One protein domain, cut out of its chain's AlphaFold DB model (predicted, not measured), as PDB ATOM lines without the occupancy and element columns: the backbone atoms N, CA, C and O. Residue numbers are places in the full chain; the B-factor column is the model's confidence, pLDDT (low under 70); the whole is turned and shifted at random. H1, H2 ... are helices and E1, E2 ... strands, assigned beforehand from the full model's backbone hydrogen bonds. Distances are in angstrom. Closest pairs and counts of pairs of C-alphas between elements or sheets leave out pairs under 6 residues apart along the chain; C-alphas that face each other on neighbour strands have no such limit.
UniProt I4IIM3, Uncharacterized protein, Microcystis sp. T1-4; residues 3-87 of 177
ATOM      1  N   GLY A   3     182.000 179.819  89.433       91.69
ATOM      2  CA  GLY A   3     182.726 178.563  89.669       91.69
ATOM      3  C   GLY A   3     181.848 177.307  89.655       91.69
ATOM      4  O   GLY A   3     182.238 176.301  89.077       91.69
ATOM      5  N   GLN A   4     180.640 177.362  90.228       88.62
ATOM      6  CA  GLN A   4     179.709 176.224  90.184       88.62
ATOM      7  C   GLN A   4     179.256 175.908  88.759       88.62
ATOM      8  O   GLN A   4     179.192 174.743  88.382       88.62
ATOM      9  N   LYS A   5     178.968 176.947  87.964       91.06
ATOM     10  CA  LYS A   5     178.557 176.784  86.569       91.06
ATOM     11  C   LYS A   5     179.669 176.127  85.752       91.06
ATOM     12  O   LYS A   5     179.399 175.158  85.058       91.06
ATOM     13  N   TRP A   6     180.904 176.597  85.922       95.56
ATOM     14  CA  TRP A   6     182.074 176.002  85.278       95.56
ATOM     15  C   TRP A   6     182.286 174.541  85.699       95.56
ATOM     16  O   TRP A   6     182.484 173.685  84.850       95.56
ATOM     17  N   ALA A   7     182.176 174.219  86.993       93.69
ATOM     18  CA  ALA A   7     182.330 172.840  87.464       93.69
ATOM     19  C   ALA A   7     181.276 171.893  86.860       93.69
ATOM     20  O   ALA A   7     181.607 170.784  86.449       93.69
ATOM     21  N   ILE A   8     180.018 172.339  86.771       92.75
ATOM     22  CA  ILE A   8     178.936 171.580  86.129       92.75
ATOM     23  C   ILE A   8     179.198 171.417  84.626       92.75
ATOM     24  O   ILE A   8     178.994 170.333  84.084       92.75
ATOM     25  N   GLU A   9     179.682 172.465  83.963       94.62
ATOM     26  CA  GLU A   9     180.053 172.426  82.547       94.62
ATOM     27  C   GLU A   9     181.167 171.404  82.286       94.62
ATOM     28  O   GLU A   9     181.030 170.580  81.386       94.62
ATOM     29  N   GLN A  10     182.214 171.366  83.114       96.19
ATOM     30  CA  GLN A  10     183.263 170.345  83.000       96.19
ATOM     31  C   GLN A  10     182.725 168.931  83.257       96.19
ATOM     32  O   GLN A  10     183.061 168.002  82.529       96.19
ATOM     33  N   LEU A  11     181.850 168.753  84.254       94.25
ATOM     34  CA  LEU A  11     181.231 167.452  84.536       94.25
ATOM     35  C   LEU A  11     180.371 166.950  83.373       94.25
ATOM     36  O   LEU A  11     180.379 165.754  83.091       94.25
ATOM     37  N   SER A  12     179.679 167.852  82.672       95.50
ATOM     38  CA  SER A  12     178.831 167.508  81.524       95.50
ATOM     39  C   SER A  12     179.597 166.910  80.340       95.50
ATOM     40  O   SER A  12     179.010 166.204  79.526       95.50
ATOM     41  N   GLN A  13     180.911 167.142  80.273       96.62
ATOM     42  CA  GLN A  13     181.788 166.531  79.272       96.62
ATOM     43  C   GLN A  13     182.124 165.067  79.602       96.62
ATOM     44  O   GLN A  13     182.513 164.317  78.713       96.62
ATOM     45  N   LEU A  14     181.995 164.662  80.871       96.19
ATOM     46  CA  LEU A  14     182.356 163.326  81.356       96.19
ATOM     47  C   LEU A  14     181.140 162.416  81.549       96.19
ATOM     48  O   LEU A  14     181.244 161.205  81.374       96.19
ATOM     49  N   ALA A  15     180.004 162.983  81.952       94.31
ATOM     50  CA  ALA A  15     178.789 162.236  82.238       94.31
ATOM     51  C   ALA A  15     177.542 163.097  82.013       94.31
ATOM     52  O   ALA A  15     177.587 164.326  82.067       94.31
ATOM     53  N   THR A  16     176.399 162.443  81.816       93.81
ATOM     54  CA  THR A  16     175.108 163.129  81.736       93.81
ATOM     55  C   THR A  16     174.794 163.821  83.060       93.81
ATOM     56  O   THR A  16     174.795 163.201  84.123       93.81
ATOM     57  N   VAL A  17     174.494 165.117  82.993       93.38
ATOM     58  CA  VAL A  17     174.114 165.915  84.161       93.38
ATOM     59  C   VAL A  17     172.617 166.196  84.117       93.38
ATOM     60  O   VAL A  17     172.105 166.752  83.147       93.38
ATOM     61  N   HIS A  18     171.922 165.863  85.202       91.50
ATOM     62  CA  HIS A  18     170.504 166.164  85.374       91.50
ATOM     63  C   HIS A  18     170.318 167.312  86.364       91.50
ATOM     64  O   HIS A  18     170.716 167.226  87.526       91.50
ATOM     65  N   THR A  19     169.655 168.377  85.923       90.62
ATOM     66  CA  THR A  19     169.280 169.485  86.806       90.62
ATOM     67  C   THR A  19     168.000 169.136  87.558       90.62
ATOM     68  O   THR A  19     166.978 168.826  86.947       90.62
ATOM     69  N   ARG A  20     168.040 169.217  88.891       91.69
ATOM     70  CA  ARG A  20     166.869 169.067  89.765       91.69
ATOM     71  C   ARG A  20     166.670 170.338  90.584       91.69
ATOM     72  O   ARG A  20     167.618 170.899  91.128       91.69
ATOM     73  N   PHE A  21     165.427 170.792  90.675       90.88
ATOM     74  CA  PHE A  21     165.063 172.004  91.402       90.88
ATOM     75  C   PHE A  21     164.865 171.732  92.896       90.88
ATOM     76  O   PHE A  21     164.485 170.637  93.309       90.88
ATOM     77  N   GLY A  22     165.050 172.765  93.724       89.12
ATOM     78  CA  GLY A  22     164.951 172.640  95.184       89.12
ATOM     79  C   GLY A  22     163.578 172.186  95.698       89.12
ATOM     80  O   GLY A  22     163.482 171.545  96.743       89.12
ATOM     81  N   TRP A  23     162.499 172.475  94.967       91.88
ATOM     82  CA  TRP A  23     161.169 171.971  95.318       91.88
ATOM     83  C   TRP A  23     161.029 170.467  95.029       91.88
ATOM     84  O   TRP A  23     160.394 169.759  95.810       91.88
ATOM     85  N   GLN A  24     161.680 169.956  93.976       92.38
ATOM     86  CA  GLN A  24     161.673 168.528  93.637       92.38
ATOM     87  C   GLN A  24     162.402 167.729  94.715       92.38
ATOM     88  O   GLN A  24     161.867 166.747  95.226       92.38
ATOM     89  N   THR A  25     163.590 168.187  95.121       92.19
ATOM     90  CA  THR A  25     164.352 167.549  96.206       92.19
ATOM     91  C   THR A  25     163.598 167.607  97.531       92.19
ATOM     92  O   THR A  25     163.607 166.637  98.282       92.19
ATOM     93  N   SER A  26     162.877 168.699  97.808       91.75
ATOM     94  CA  SER A  26     162.008 168.805  98.984       91.75
ATOM     95  C   SER A  26     160.895 167.752  98.996       91.75
ATOM     96  O   SER A  26     160.674 167.113 100.024       91.75
ATOM     97  N   ASN A  27     160.226 167.528  97.861       93.50
ATOM     98  CA  ASN A  27     159.172 166.519  97.746       93.50
ATOM     99  C   ASN A  27     159.722 165.099  97.907       93.50
ATOM    100  O   ASN A  27     159.160 164.311  98.668       93.50
ATOM    101  N   LEU A  28     160.846 164.790  97.255       93.62
ATOM    102  CA  LEU A  28     161.464 163.471  97.363       93.62
ATOM    103  C   LEU A  28     161.972 163.191  98.783       93.62
ATOM    104  O   LEU A  28     161.750 162.104  99.307       93.62
ATOM    105  N   ARG A  29     162.567 164.181  99.464       94.31
ATOM    106  CA  ARG A  29     162.947 164.043 100.880       94.31
ATOM    107  C   ARG A  29     161.755 163.697 101.766       94.31
ATOM    108  O   ARG A  29     161.885 162.824 102.616       94.31
ATOM    109  N   LYS A  30     160.598 164.339 101.564       93.38
ATOM    110  CA  LYS A  30     159.372 164.014 102.313       93.38
ATOM    111  C   LYS A  30     158.919 162.575 102.058       93.38
ATOM    112  O   LYS A  30     158.585 161.881 103.011       93.38
ATOM    113  N   HIS A  31     158.953 162.124 100.803       92.81
ATOM    114  CA  HIS A  31     158.609 160.747 100.440       92.81
ATOM    115  C   HIS A  31     159.556 159.722 101.089       92.81
ATOM    116  O   HIS A  31     159.100 158.749 101.684       92.81
ATOM    117  N   LEU A  32     160.865 159.994 101.062       93.50
ATOM    118  CA  LEU A  32     161.908 159.148 101.655       93.50
ATOM    119  C   LEU A  32     162.068 159.318 103.175       93.50
ATOM    120  O   LEU A  32     162.915 158.657 103.768       93.50
ATOM    121  N   ARG A  33     161.282 160.204 103.806       93.69
ATOM    122  CA  ARG A  33     161.377 160.560 105.236       93.69
ATOM    123  C   ARG A  33     162.773 161.042 105.658       93.69
ATOM    124  O   ARG A  33     163.220 160.794 106.771       93.69
ATOM    125  N   LEU A  34     163.453 161.759 104.766       92.12
ATOM    126  CA  LEU A  34     164.740 162.396 105.036       92.12
ATOM    127  C   LEU A  34     164.512 163.783 105.639       92.12
ATOM    128  O   LEU A  34     164.210 164.755 104.930       92.12
ATOM    129  N   GLU A  35     164.655 163.876 106.958       90.00
ATOM    130  CA  GLU A  35     164.525 165.137 107.680       90.00
ATOM    131  C   GLU A  35     165.599 166.137 107.253       90.00
ATOM    132  O   GLU A  35     166.702 165.784 106.836       90.00
ATOM    133  N   LYS A  36     165.260 167.422 107.314       88.44
ATOM    134  CA  LYS A  36     166.200 168.495 107.007       88.44
ATOM    135  C   LYS A  36     166.217 169.476 108.155       88.44
ATOM    136  O   LYS A  36     165.186 170.074 108.469       88.44
ATOM    137  N   SER A  37     167.398 169.668 108.724       90.00
ATOM    138  CA  SER A  37     167.595 170.655 109.771       90.00
ATOM    139  C   SER A  37     167.524 172.064 109.185       90.00
ATOM    140  O   SER A  37     167.937 172.337 108.052       90.00
ATOM    141  N   LYS A  38     166.970 172.989 109.972       87.69
ATOM    142  CA  LYS A  38     167.011 174.425 109.668       87.69
ATOM    143  C   LYS A  38     168.346 175.044 110.093       87.69
ATOM    144  O   LYS A  38     168.697 176.120 109.607       87.69
ATOM    145  N   ASN A  39     169.090 174.378 110.978       90.75
ATOM    146  CA  ASN A  39     170.341 174.874 111.524       90.75
ATOM    147  C   ASN A  39     171.535 174.411 110.683       90.75
ATOM    148  O   ASN A  39     172.100 173.349 110.903       90.75
ATOM    149  N   LYS A  40     171.993 175.260 109.762       85.06
ATOM    150  CA  LYS A  40     173.135 174.940 108.886       85.06
ATOM    151  C   LYS A  40     174.476 174.763 109.611       85.06
ATOM    152  O   LYS A  40     175.419 174.293 108.983       85.06
ATOM    153  N   ALA A  41     174.596 175.206 110.864       87.31
ATOM    154  CA  ALA A  41     175.812 175.034 111.657       87.31
ATOM    155  C   ALA A  41     175.873 173.663 112.348       87.31
ATOM    156  O   ALA A  41     176.919 173.282 112.872       87.31
ATOM    157  N   GLU A  42     174.754 172.939 112.365       88.31
ATOM    158  CA  GLU A  42     174.668 171.606 112.933       88.31
ATOM    159  C   GLU A  42     175.447 170.616 112.071       88.31
ATOM    160  O   GLU A  42     175.187 170.454 110.881       88.31
ATOM    161  N   GLN A  43     176.405 169.939 112.694       89.00
ATOM    162  CA  GLN A  43     177.232 168.930 112.052       89.00
ATOM    163  C   GLN A  43     176.500 167.588 112.016       89.00
ATOM    164  O   GLN A  43     176.886 166.650 112.707       89.00
ATOM    165  N   SER A  44     175.433 167.512 111.226       90.19
ATOM    166  CA  SER A  44     174.604 166.313 111.116       90.19
ATOM    167  C   SER A  44     174.268 165.961 109.659       90.19
ATOM    168  O   SER A  44     174.368 166.819 108.764       90.19
ATOM    169  N   PRO A  45     173.862 164.707 109.384       88.81
ATOM    170  CA  PRO A  45     173.380 164.300 108.064       88.81
ATOM    171  C   PRO A  45     172.220 165.163 107.548       88.81
ATOM    172  O   PRO A  45     172.174 165.492 106.361       88.81
ATOM    173  N   GLU A  46     171.323 165.600 108.428       91.44
ATOM    174  CA  GLU A  46     170.134 166.394 108.100       91.44
ATOM    175  C   GLU A  46     170.491 167.779 107.550       91.44
ATOM    176  O   GLU A  46     169.742 168.337 106.743       91.44
ATOM    177  N   SER A  47     171.635 168.326 107.963       88.44
ATOM    178  CA  SER A  47     172.143 169.620 107.501       88.44
ATOM    179  C   SER A  47     172.985 169.526 106.232       88.44
ATOM    180  O   SER A  47     173.004 170.473 105.440       88.44
ATOM    181  N   HIS A  48     173.702 168.415 106.032       88.75
ATOM    182  CA  HIS A  48     174.789 168.356 105.047       88.75
ATOM    183  C   HIS A  48     174.708 167.209 104.031       88.75
ATOM    184  O   HIS A  48     175.275 167.342 102.950       88.75
ATOM    185  N   ALA A  49     174.016 166.108 104.336       91.88
ATOM    186  CA  ALA A  49     174.011 164.897 103.510       91.88
ATOM    187  C   ALA A  49     172.644 164.592 102.877       91.88
ATOM    188  O   ALA A  49     172.588 164.182 101.717       91.88
ATOM    189  N   ASN A  50     171.538 164.837 103.588       92.62
ATOM    190  CA  ASN A  50     170.204 164.380 103.179       92.62
ATOM    191  C   ASN A  50     169.726 164.955 101.835       92.62
ATOM    192  O   ASN A  50     169.063 164.257 101.069       92.62
ATOM    193  N   ASP A  51     170.091 166.199 101.501       90.00
ATOM    194  CA  ASP A  51     169.804 166.772 100.177       90.00
ATOM    195  C   ASP A  51     170.572 166.040  99.056       90.00
ATOM    196  O   ASP A  51     170.023 165.825  97.977       90.00
ATOM    197  N   GLY A  52     171.817 165.625  99.312       91.44
ATOM    198  CA  GLY A  52     172.628 164.853  98.368       91.44
ATOM    199  C   GLY A  52     172.107 163.429  98.174       91.44
ATOM    200  O   GLY A  52     172.022 162.961  97.041       91.44
ATOM    201  N   ILE A  53     171.679 162.773  99.259       93.75
ATOM    202  CA  ILE A  53     171.033 161.451  99.198       93.75
ATOM    203  C   ILE A  53     169.763 161.539  98.348       93.75
ATOM    204  O   ILE A  53     169.608 160.772  97.404       93.75
ATOM    205  N   ALA A  54     168.896 162.520  98.609       94.12
ATOM    206  CA  ALA A  54     167.685 162.711  97.815       94.12
ATOM    207  C   ALA A  54     167.994 162.983  96.334       94.12
ATOM    208  O   ALA A  54     167.322 162.439  95.463       94.12
ATOM    209  N   LEU A  55     169.024 163.782  96.031       93.69
ATOM    210  CA  LEU A  55     169.469 164.001  94.653       93.69
ATOM    211  C   LEU A  55     169.886 162.698  93.962       93.69
ATOM    212  O   LEU A  55     169.481 162.469  92.827       93.69
ATOM    213  N   ALA A  56     170.640 161.835  94.647       93.62
ATOM    214  CA  ALA A  56     171.042 160.538  94.110       93.62
ATOM    215  C   ALA A  56     169.844 159.595  93.903       93.62
ATOM    216  O   ALA A  56     169.798 158.853  92.924       93.62
ATOM    217  N   CYS A  57     168.837 159.649  94.778       95.31
ATOM    218  CA  CYS A  57     167.647 158.806  94.672       95.31
ATOM    219  C   CYS A  57     166.804 159.080  93.418       95.31
ATOM    220  O   CYS A  57     166.108 158.173  92.972       95.31
ATOM    221  N   PHE A  58     166.900 160.265  92.800       94.56
ATOM    222  CA  PHE A  58     166.248 160.542  91.509       94.56
ATOM    223  C   PHE A  58     166.739 159.655  90.361       94.56
ATOM    224  O   PHE A  58     166.091 159.618  89.323       94.56
ATOM    225  N   GLN A  59     167.872 158.967  90.513       93.69
ATOM    226  CA  GLN A  59     168.327 157.981  89.532       93.69
ATOM    227  C   GLN A  59     167.449 156.719  89.520       93.69
ATOM    228  O   GLN A  59     167.414 156.001  88.525       93.69
ATOM    229  N   PHE A  60     166.771 156.433  90.633       94.81
ATOM    230  CA  PHE A  60     166.014 155.197  90.854       94.81
ATOM    231  C   PHE A  60     164.520 155.439  91.073       94.81
ATOM    232  O   PHE A  60     163.757 154.477  91.165       94.81
ATOM    233  N   LEU A  61     164.117 156.702  91.221       94.62
ATOM    234  CA  LEU A  61     162.750 157.111  91.503       94.62
ATOM    235  C   LEU A  61     162.320 158.211  90.546       94.62
ATOM    236  O   LEU A  61     162.929 159.282  90.505       94.62
ATOM    237  N   ASP A  62     161.196 157.972  89.885       91.62
ATOM    238  CA  ASP A  62     160.529 158.947  89.036       91.62
ATOM    239  C   ASP A  62     159.135 159.256  89.569       91.62
ATOM    240  O   ASP A  62     158.432 158.386  90.076       91.62
ATOM    241  N   TYR A  63     158.721 160.514  89.450       91.62
ATOM    242  CA  TYR A  63     157.373 160.939  89.809       91.62
ATOM    243  C   TYR A  63     156.514 160.957  88.548       91.62
ATOM    244  O   TYR A  63     156.581 161.903  87.761       91.62
ATOM    245  N   LEU A  64     155.760 159.880  88.329       91.44
ATOM    246  CA  LEU A  64     155.047 159.633  87.077       91.44
ATOM    247  C   LEU A  64     153.532 159.722  87.275       91.44
ATOM    248  O   LEU A  64     153.029 159.354  88.342       91.44
ATOM    249  N   PRO A  65     152.789 160.191  86.256       92.31
ATOM    250  CA  PRO A  65     151.339 160.149  86.290       92.31
ATOM    251  C   PRO A  65     150.848 158.699  86.239       92.31
ATOM    252  O   PRO A  65     151.463 157.834  85.614       92.31
ATOM    253  N   PHE A  66     149.705 158.439  86.861       92.25
ATOM    254  CA  PHE A  66     148.987 157.181  86.729       92.25
ATOM    255  C   PHE A  66     147.515 157.450  86.428       92.25
ATOM    256  O   PHE A  66     146.927 158.414  86.921       92.25
ATOM    257  N   HIS A  67     146.923 156.563  85.635       87.62
ATOM    258  CA  HIS A  67     145.498 156.548  85.339       87.62
ATOM    259  C   HIS A  67     144.973 155.141  85.613       87.62
ATOM    260  O   HIS A  67     145.485 154.160  85.080       87.62
ATOM    261  N   THR A  68     143.972 155.049  86.478       87.25
ATOM    262  CA  THR A  68     143.272 153.812  86.836       87.25
ATOM    263  C   THR A  68     141.775 154.011  86.643       87.25
ATOM    264  O   THR A  68     141.304 155.145  86.548       87.25
ATOM    265  N   SER A  69     141.009 152.921  86.636       84.50
ATOM    266  CA  SER A  69     139.542 152.975  86.571       84.50
ATOM    267  C   SER A  69     138.918 153.806  87.700       84.50
ATOM    268  O   SER A  69     137.841 154.361  87.521       84.50
ATOM    269  N   ASN A  70     139.612 153.930  88.838       82.69
ATOM    270  CA  ASN A  70     139.127 154.603  90.045       82.69
ATOM    271  C   ASN A  70     139.757 155.991  90.270       82.69
ATOM    272  O   ASN A  70     139.536 156.593  91.319       82.69
ATOM    273  N   GLY A  71     140.549 156.506  89.324       85.75
ATOM    274  CA  GLY A  71     141.129 157.844  89.435       85.75
ATOM    275  C   GLY A  71     142.445 158.036  88.692       85.75
ATOM    276  O   GLY A  71     143.044 157.096  88.163       85.75
ATOM    277  N   HIS A  72     142.899 159.285  88.676       89.00
ATOM    278  CA  HIS A  72     144.168 159.708  88.095       89.00
ATOM    279  C   HIS A  72     144.971 160.517  89.115       89.00
ATOM    280  O   HIS A  72     144.406 161.140  90.013       89.00
ATOM    281  N   GLY A  73     146.292 160.508  88.984       91.75
ATOM    282  CA  GLY A  73     147.174 161.212  89.903       91.75
ATOM    283  C   GLY A  73     148.634 161.053  89.520       91.75
ATOM    284  O   GLY A  73     148.949 160.694  88.390       91.75
ATOM    285  N   TYR A  74     149.519 161.318  90.472       90.88
ATOM    286  CA  TYR A  74     150.952 161.095  90.331       90.88
ATOM    287  C   TYR A  74     151.458 160.289  91.514       90.88
ATOM    288  O   TYR A  74     150.957 160.429  92.629       90.88
ATOM    289  N   ASP A  75     152.457 159.459  91.259       91.56
ATOM    290  CA  ASP A  75     153.048 158.608  92.275       91.56
ATOM    291  C   ASP A  75     154.536 158.386  91.994       91.56
ATOM    292  O   ASP A  75     154.999 158.502  90.854       91.56
ATOM    293  N   TRP A  76     155.291 158.077  93.043       92.75
ATOM    294  CA  TRP A  76     156.695 157.710  92.912       92.75
ATOM    295  C   TRP A  76     156.795 156.271  92.409       92.75
ATOM    296  O   TRP A  76     156.276 155.340  93.023       92.75
ATOM    297  N   LYS A  77     157.467 156.079  91.275       93.81
ATOM    298  CA  LYS A  77     157.738 154.777  90.666       93.81
ATOM    299  C   LYS A  77     159.215 154.439  90.792       93.81
ATOM    300  O   LYS A  77     160.069 155.295  90.588       93.81
ATOM    301  N   GLY A  78     159.486 153.178  91.119       93.62
ATOM    302  CA  GLY A  78     160.819 152.664  91.423       93.62
ATOM    303  C   GLY A  78     160.948 152.232  92.884       93.62
ATOM    304  O   GLY A  78     159.970 152.216  93.632       93.62
ATOM    305  N   TYR A  79     162.156 151.843  93.287       93.56
ATOM    306  CA  TYR A  79     162.427 151.371  94.643       93.56
ATOM    307  C   TYR A  79     163.790 151.850  95.131       93.56
ATOM    308  O   TYR A  79     164.808 151.654  94.470       93.56
ATOM    309  N   VAL A  80     163.804 152.431  96.328       94.69
ATOM    310  CA  VAL A  80     165.021 152.803  97.051       94.69
ATOM    311  C   VAL A  80     164.843 152.444  98.515       94.69
ATOM    312  O   VAL A  80     163.833 152.779  99.131       94.69
ATOM    313  N   LYS A  81     165.866 151.815  99.095       93.62
ATOM    314  CA  LYS A  81     165.967 151.593 100.535       93.62
ATOM    315  C   LYS A  81     167.109 152.432 101.089       93.62
ATOM    316  O   LYS A  81     168.273 152.115 100.862       93.62
ATOM    317  N   VAL A  82     166.776 153.490 101.822       91.75
ATOM    318  CA  VAL A  82     167.773 154.259 102.573       91.75
ATOM    319  C   VAL A  82     168.190 153.442 103.795       91.75
ATOM    320  O   VAL A  82     167.344 152.938 104.534       91.75
ATOM    321  N   THR A  83     169.494 153.294 103.999       91.88
ATOM    322  CA  THR A  83     170.076 152.591 105.146       91.88
ATOM    323  C   THR A  83     170.926 153.541 105.970       91.88
ATOM    324  O   THR A  83     171.445 154.530 105.453       91.88
ATOM    325  N   ASN A  84     171.124 153.211 107.245       89.31
ATOM    326  CA  ASN A  84     172.056 153.946 108.090       89.31
ATOM    327  C   ASN A  84     173.466 153.878 107.496       89.31
ATOM    328  O   ASN A  84     173.923 152.813 107.075       89.31
ATOM    329  N   ALA A  85     174.147 155.018 107.479       89.19
ATOM    330  CA  ALA A  85     175.513 155.152 107.002       89.19
ATOM    331  C   ALA A  85     176.343 155.906 108.050       89.19
ATOM    332  O   ALA A  85     175.797 156.762 108.752       89.19
ATOM    333  N   PRO A  86     177.650 155.613 108.177       91.00
ATOM    334  CA  PRO A  86     178.510 156.365 109.072       91.00
ATOM    335  C   PRO A  86     178.594 157.817 108.603       91.00
ATOM    336  O   PRO A  86     178.896 158.096 107.442       91.00
ATOM    337  N   PHE A  87     178.363 158.741 109.527       91.19
ATOM    338  CA  PHE A  87     178.638 160.152 109.327       91.19
ATOM    339  C   PHE A  87     179.953 160.498 110.019       91.19
ATOM    340  O   PHE A  87     180.293 159.939 111.063       91.19
TER     341      PHE A  87
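Overview. This is residues 3 to 87 of the 177 residues of an uncharacterized protein of Microcystis sp. T1-4 (UniProt I4IIM3). A long two-stranded hairpin, E1 and E2, reaches out from a small helical core in which H2 and H4 pack on each other about perpendicular, while H1 sits off by itself on a strand of loop. The hairpin makes one end of the longest axis, and its tip, residues 67 to 72, sticks out free; the last residues, 79 to 87, run back from its base toward H3, a single turn just before H4. The printed part has 85 residues with four named helices and two named strands, in the order H1 H2 H3 H4 E1 E2; the sheet, E1 - E2, is antiparallel and the class is mixed, helices and strands. The whole is loose, with a radius of gyration of the C-alphas of 15.7 A and spans of 49 by 33 by 21 A.

Arrangement. Look first at the hairpin of E1, residues 61 to 68, and E2, residues 71 to 78, antiparallel with 151 degrees between their directions. Across it you will find N 62 and O 77 at 3.0 A and N 73 and O 66 at 3.0 A, both within hydrogen-bond range. E1 bends by 53 degrees at residue 65 and E2 by 59 degrees at residue 74. H2, residues 22 to 31, and E1 are near each other, with 5 pairs of C-alphas within 10 A. H2 and E2 are only just apart, their closest C-alphas 8.3 A from each other. H4, residues 50 to 57, touches H2: the closest C-alphas, of Arg 29 and Ala 54, are 5.8 A apart, and the lines are about perpendicular at 84 degrees. H3, residues 45 to 48, and H4 meet only through their link. H1, residues 3 to 12, is apart from the other named elements. In H1, H2 and H4 each O i to N i+4 pair is within hydrogen-bond range; H3 is too short for such a pair.

Along the chain. Find C-alpha 61 at (162.750, 157.111, 91.503); from there E1 runs 20.3 A to C-alpha 68, and E2 returns over 20.5 A to C-alpha 78 at (160.819, 152.664, 91.423). Go back to C-alpha 3 at (182.726, 178.563, 89.669), where H1 begins and runs 14.3 A. H2 measures 14.5 A, H3 5.2 A and H4 10.5 A.

Size, cuts and confidence. The two C-alphas farthest apart, of Gly 3 and Ser 69, stand at 50.3 A. Residues 10 to 16, of which 10 to 12 belong to H1, also stand free. The link H2 to H3, with 13 residues, is long. The printed part has no cut, its mean pLDDT is 91.7, and no printed residue is under 70.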